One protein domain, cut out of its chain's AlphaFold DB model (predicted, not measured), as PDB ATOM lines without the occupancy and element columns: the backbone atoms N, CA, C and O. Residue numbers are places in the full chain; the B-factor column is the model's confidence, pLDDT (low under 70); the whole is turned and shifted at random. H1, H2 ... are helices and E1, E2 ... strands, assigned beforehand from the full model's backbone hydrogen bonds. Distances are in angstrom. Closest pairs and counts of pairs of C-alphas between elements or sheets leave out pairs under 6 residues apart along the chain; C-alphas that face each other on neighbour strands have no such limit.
ATOM      1  N   ARG A  14      35.324  31.519 -45.698       65.56
ATOM      2  CA  ARG A  14      34.278  31.403 -44.673       65.56
ATOM      3  C   ARG A  14      32.915  31.915 -45.156       65.56
ATOM      4  O   ARG A  14      31.910  31.263 -44.902       65.56
ATOM      5  N   SER A  15      32.875  33.045 -45.862       71.56
ATOM      6  CA  SER A  15      31.631  33.599 -46.417       71.56
ATOM      7  C   SER A  15      31.034  32.695 -47.496       71.56
ATOM      8  O   SER A  15      29.820  32.526 -47.556       71.56
ATOM      9  N   ARG A  16      31.884  32.073 -48.322       72.56
ATOM     10  CA  ARG A  16      31.449  31.109 -49.342       72.56
ATOM     11  C   ARG A  16      30.899  29.823 -48.724       72.56
ATOM     12  O   ARG A  16      29.874  29.325 -49.179       72.56
ATOM     13  N   LEU A  17      31.537  29.324 -47.665       72.44
ATOM     14  CA  LEU A  17      31.053  28.162 -46.915       72.44
ATOM     15  C   LEU A  17      29.692  28.443 -46.260       72.44
ATOM     16  O   LEU A  17      28.776  27.640 -46.386       72.44
ATOM     17  N   ALA A  18      29.536  29.606 -45.619       73.25
ATOM     18  CA  ALA A  18      28.277  30.005 -44.992       73.25
ATOM     19  C   ALA A  18      27.128  30.116 -46.008       73.25
ATOM     20  O   ALA A  18      26.032  29.629 -45.743       73.25
ATOM     21  N   GLY A  19      27.392  30.684 -47.192       75.00
ATOM     22  CA  GLY A  19      26.409  30.746 -48.276       75.00
ATOM     23  C   GLY A  19      25.971  29.362 -48.763       75.00
ATOM     24  O   GLY A  19      24.783  29.129 -48.959       75.00
ATOM     25  N   ARG A  20      26.912  28.416 -48.879       68.75
ATOM     26  CA  ARG A  20      26.617  27.023 -49.256       68.75
ATOM     27  C   ARG A  20      25.785  26.290 -48.209       68.75
ATOM     28  O   ARG A  20      24.829  25.616 -48.571       68.75
ATOM     29  N   VAL A  21      26.112  26.454 -46.927       72.94
ATOM     30  CA  VAL A  21      25.348  25.857 -45.817       72.94
ATOM     31  C   VAL A  21      23.925  26.407 -45.772       72.94
ATOM     32  O   VAL A  21      22.979  25.640 -45.616       72.94
ATOM     33  N   LEU A  22      23.761  27.720 -45.956       71.56
ATOM     34  CA  LEU A  22      22.442  28.345 -45.989       71.56
ATOM     35  C   LEU A  22      21.615  27.850 -47.183       71.56
ATOM     36  O   LEU A  22      20.459  27.481 -47.004       71.56
ATOM     37  N   ALA A  23      22.208  27.778 -48.377       72.31
ATOM     38  CA  ALA A  23      21.535  27.234 -49.555       72.31
ATOM     39  C   ALA A  23      21.123  25.763 -49.345       72.31
ATOM     40  O   ALA A  23      19.970  25.410 -49.576       72.31
ATOM     41  N   ALA A  24      22.018  24.919 -48.824       67.88
ATOM     42  CA  ALA A  24      21.721  23.517 -48.524       67.88
ATOM     43  C   ALA A  24      20.556  23.357 -47.529       67.88
ATOM     44  O   ALA A  24      19.704  22.489 -47.714       67.88
ATOM     45  N   ALA A  25      20.483  24.218 -46.508       67.69
ATOM     46  CA  ALA A  25      19.395  24.211 -45.533       67.69
ATOM     47  C   ALA A  25      18.044  24.624 -46.143       67.69
ATOM     48  O   ALA A  25      17.025  24.028 -45.810       67.69
ATOM     49  N   LEU A  26      18.035  25.611 -47.048       70.62
ATOM     50  CA  LEU A  26      16.811  26.098 -47.697       70.62
ATOM     51  C   LEU A  26      16.240  25.105 -48.717       70.62
ATOM     52  O   LEU A  26      15.025  24.998 -48.843       70.62
ATOM     53  N   PHE A  27      17.098  24.356 -49.412       72.00
ATOM     54  CA  PHE A  27      16.678  23.393 -50.439       72.00
ATOM     55  C   PHE A  27      16.583  21.944 -49.932       72.00
ATOM     56  O   PHE A  27      16.364  21.032 -50.723       72.00
ATOM     57  N   GLY A  28      16.771  21.701 -48.628       58.84
ATOM     58  CA  GLY A  28      16.764  20.347 -48.056       58.84
ATOM     59  C   GLY A  28      17.914  19.453 -48.546       58.84
ATOM     60  O   GLY A  28      17.891  18.240 -48.347       58.84
ATOM     61  N   LEU A  29      18.938  20.046 -49.167       63.34
ATOM     62  CA  LEU A  29      20.064  19.365 -49.803       63.34
ATOM     63  C   LEU A  29      21.181  19.104 -48.783       63.34
ATOM     64  O   LEU A  29      22.289  19.630 -48.883       63.34
ATOM     65  N   ARG A  30      20.904  18.266 -47.778       56.81
ATOM     66  CA  ARG A  30      21.946  17.759 -46.866       56.81
ATOM     67  C   ARG A  30      23.112  17.122 -47.643       56.81
ATOM     68  O   ARG A  30      24.261  17.296 -47.250       56.81
ATOM     69  N   ASP A  31      22.812  16.493 -48.776       54.34
ATOM     70  CA  ASP A  31      23.789  15.844 -49.657       54.34
ATOM     71  C   ASP A  31      24.773  16.828 -50.319       54.34
ATOM     72  O   ASP A  31      25.874  16.432 -50.685       54.34
ATOM     73  N   ALA A  32      24.451  18.127 -50.421       55.12
ATOM     74  CA  ALA A  32      25.371  19.130 -50.977       55.12
ATOM     75  C   ALA A  32      26.547  19.485 -50.045       55.12
ATOM     76  O   ALA A  32      27.457  20.208 -50.454       55.12
ATOM     77  N   LEU A  33      26.512  19.034 -48.787       56.75
ATOM     78  CA  LEU A  33      27.565  19.269 -47.793       56.75
ATOM     79  C   LEU A  33      28.529  18.084 -47.649       56.75
ATOM     80  O   LEU A  33      29.558  18.225 -46.988       56.75
ATOM     81  N   GLU A  34      28.217  16.936 -48.253       58.22
ATOM     82  CA  GLU A  34      29.077  15.752 -48.236       58.22
ATOM     83  C   GLU A  34      29.998  15.770 -49.462       58.22
ATOM     84  O   GLU A  34      29.687  15.281 -50.545       58.22
ATOM     85  N   ASP A  35      31.152  16.400 -49.270       57.75
ATOM     86  CA  ASP A  35      32.196  16.609 -50.272       57.75
ATOM     87  C   ASP A  35      33.034  15.328 -50.477       57.75
ATOM     88  O   ASP A  35      34.227  15.320 -50.187       57.75
ATOM     89  N   ASP A  36      32.421  14.210 -50.903       53.81
ATOM     90  CA  ASP A  36      33.194  13.028 -51.328       53.81
ATOM     91  C   ASP A  36      32.423  12.038 -52.230       53.81
ATOM     92  O   ASP A  36      31.918  11.003 -51.782       53.81
ATOM     93  N   LYS A  37      32.341  12.341 -53.537       49.81
ATOM     94  CA  LYS A  37      32.492  11.355 -54.632       49.81
ATOM     95  C   LYS A  37      32.326  11.997 -56.015       49.81
ATOM     96  O   LYS A  37      31.283  12.595 -56.275       49.81
ATOM     97  N   PRO A  38      33.242  11.752 -56.970       56.34
ATOM     98  CA  PRO A  38      32.932  11.942 -58.376       56.34
ATOM     99  C   PRO A  38      32.033  10.775 -58.798       56.34
ATOM    100  O   PRO A  38      32.496   9.662 -59.045       56.34
ATOM    101  N   ARG A  39      30.721  10.996 -58.795       56.69
ATOM    102  CA  ARG A  39      29.788  10.118 -59.495       56.69
ATOM    103  C   ARG A  39      29.443  10.810 -60.799       56.69
ATOM    104  O   ARG A  39      28.862  11.889 -60.770       56.69
ATOM    105  N   ASP A  51       5.973  27.458 -63.978       62.03
ATOM    106  CA  ASP A  51       5.609  28.708 -63.297       62.03
ATOM    107  C   ASP A  51       4.079  28.871 -63.132       62.03
ATOM    108  O   ASP A  51       3.599  29.923 -62.706       62.03
ATOM    109  N   GLU A  52       3.285  27.861 -63.499       66.19
ATOM    110  CA  GLU A  52       1.829  27.943 -63.500       66.19
ATOM    111  C   GLU A  52       1.249  27.926 -62.068       66.19
ATOM    112  O   GLU A  52       1.239  26.920 -61.353       66.19
ATOM    113  N   ASP A  53       0.739  29.103 -61.692       69.69
ATOM    114  CA  ASP A  53      -0.308  29.398 -60.708       69.69
ATOM    115  C   ASP A  53      -0.091  28.947 -59.256       69.69
ATOM    116  O   ASP A  53      -1.009  28.469 -58.587       69.69
ATOM    117  N   TRP A  54       1.094  29.171 -58.690       78.50
ATOM    118  CA  TRP A  54       1.264  28.994 -57.245       78.50
ATOM    119  C   TRP A  54       0.513  30.093 -56.486       78.50
ATOM    120  O   TRP A  54       0.775  31.286 -56.645       78.50
ATOM    121  N   LEU A  55      -0.406  29.687 -55.612       83.69
ATOM    122  CA  LEU A  55      -1.157  30.594 -54.751       83.69
ATOM    123  C   LEU A  55      -0.544  30.572 -53.354       83.69
ATOM    124  O   LEU A  55      -0.545  29.550 -52.670       83.69
ATOM    125  N   ILE A  56      -0.016  31.712 -52.918       84.62
ATOM    126  CA  ILE A  56       0.551  31.863 -51.578       84.62
ATOM    127  C   ILE A  56      -0.495  32.526 -50.684       84.62
ATOM    128  O   ILE A  56      -0.945  33.637 -50.967       84.62
ATOM    129  N   TRP A  57      -0.858  31.864 -49.587       88.12
ATOM    130  CA  TRP A  57      -1.699  32.436 -48.541       88.12
ATOM    131  C   TRP A  57      -0.850  32.741 -47.307       88.12
ATOM    132  O   TRP A  57      -0.264  31.840 -46.705       88.12
ATOM    133  N   LEU A  58      -0.773  34.024 -46.951       91.69
ATOM    134  CA  LEU A  58      -0.011  34.506 -45.802       91.69
ATOM    135  C   LEU A  58      -0.955  34.801 -44.637       91.69
ATOM    136  O   LEU A  58      -1.860  35.630 -44.762       91.69
ATOM    137  N   ASP A  59      -0.711  34.146 -43.508       90.88
ATOM    138  CA  ASP A  59      -1.370  34.455 -42.242       90.88
ATOM    139  C   ASP A  59      -0.679  35.680 -41.618       90.88
ATOM    140  O   ASP A  59       0.544  35.698 -41.452       90.88
ATOM    141  N   GLN A  60      -1.446  36.741 -41.348       92.00
ATOM    142  CA  GLN A  60      -0.896  38.012 -40.860       92.00
ATOM    143  C   GLN A  60      -0.541  37.987 -39.369       92.00
ATOM    144  O   GLN A  60       0.259  38.814 -38.930       92.00
ATOM    145  N   ASP A  61      -1.112  37.053 -38.612       92.94
ATOM    146  CA  ASP A  61      -0.954  36.973 -37.164       92.94
ATOM    147  C   ASP A  61       0.104  35.930 -36.770       92.94
ATOM    148  O   ASP A  61       0.800  36.102 -35.766       92.94
ATOM    149  N   ASP A  62       0.264  34.865 -37.564       88.25
ATOM    150  CA  ASP A  62       1.238  33.800 -37.311       88.25
ATOM    151  C   ASP A  62       1.860  33.240 -38.601       88.25
ATOM    152  O   ASP A  62       1.284  32.411 -39.310       88.25
ATOM    153  N   ALA A  63       3.115  33.619 -38.857       85.25
ATOM    154  CA  ALA A  63       3.865  33.184 -40.033       85.25
ATOM    155  C   ALA A  63       3.993  31.653 -40.155       85.25
ATOM    156  O   ALA A  63       4.075  31.143 -41.274       85.25
ATOM    157  N   ALA A  64       3.966  30.904 -39.044       89.56
ATOM    158  CA  ALA A  64       4.063  29.443 -39.068       89.56
ATOM    159  C   ALA A  64       2.822  28.762 -39.674       89.56
ATOM    160  O   ALA A  64       2.870  27.573 -39.991       89.56
ATOM    161  N   ARG A  65       1.716  29.500 -39.845       88.31
ATOM    162  CA  ARG A  65       0.448  29.002 -40.399       88.31
ATOM    163  C   ARG A  65       0.241  29.362 -41.868       88.31
ATOM    164  O   ARG A  65      -0.773  28.974 -42.435       88.31
ATOM    165  N   SER A  66       1.184  30.071 -42.484       91.56
ATOM    166  CA  SER A  66       1.124  30.408 -43.910       91.56
ATOM    167  C   SER A  66       1.248  29.158 -44.790       91.56
ATOM    168  O   SER A  66       1.913  28.189 -44.424       91.56
ATOM    169  N   LEU A  67       0.600  29.170 -45.957       90.69
ATOM    170  CA  LEU A  67       0.451  28.000 -46.827       90.69
ATOM    171  C   LEU A  67       0.797  28.333 -48.283       90.69
ATOM    172  O   LEU A  67       0.506  29.423 -48.773       90.69
ATOM    173  N   ILE A  68       1.366  27.352 -48.986       84.62
ATOM    174  CA  ILE A  68       1.560  27.383 -50.440       84.62
ATOM    175  C   ILE A  68       0.586  26.382 -51.059       84.62
ATOM    176  O   ILE A  68       0.585  25.204 -50.704       84.62
ATOM    177  N   ILE A  69      -0.249  26.859 -51.978       82.56
ATOM    178  CA  ILE A  69      -1.219  26.068 -52.726       82.56
ATOM    179  C   ILE A  69      -0.646  25.851 -54.124       82.56
ATOM    180  O   ILE A  69      -0.451  26.802 -54.880       82.56
ATOM    181  N   VAL A  70      -0.379  24.589 -54.452       79.94
ATOM    182  CA  VAL A  70       0.134  24.177 -55.762       79.94
ATOM    183  C   VAL A  70      -1.016  23.519 -56.527       79.94
ATOM    184  O   VAL A  70      -1.395  22.395 -56.174       79.94
TER     185      VAL A  70
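AT A GLANCE: This is residues 14 to 39 and 51 to 70 of the 77 residues of an uncharacterized protein of Acidimicrobiia bacterium (UniProt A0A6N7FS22). Two separate pieces make up this model: a helix, H1, with the short helix H2 folded back beside its later part, and, well away from both, a small two-stranded hairpin of E1 and E2. Residues 34 to 39 stick out from the helical piece as a free tail. The printed part has 46 residues, in the order H1, H2, E1, E2, and its class is mixed. It is extended, with a radius of gyration of the C-alphas of 16.2 A and spans of 42 by 26 by 15 A.

IN THESE COORDINATES: H1, residues 14 to 26, is 18.5 A long and begins at C-alpha 14 (34.278, 31.403, -44.673). H2 is residues 30 to 33. E1 is residues 55 to 57, and E2, residues 67 to 69, ends at C-alpha 69 (-1.219, 26.068, -52.726).

HOW THE PARTS SIT: H1 touches H2 with residues 20 to 24 alone; their closest C-alphas, of Ala 24 and Arg 30, are 6.0 A apart. In H1 every O i to N i+4 pair is within hydrogen-bond range; H2 is too short for such a pair. E1 and E2 are an antiparallel hairpin, with N 55 and O 69 at 3.0 A. H1 is apart from both strands.

THE WHOLE: Residues 40 to 50 are not printed, and C-alphas 39 and 51 are 30.7 A apart across this cut. The mean pLDDT of the printed part is 72.9, with residues 28 to 39 among those under 70.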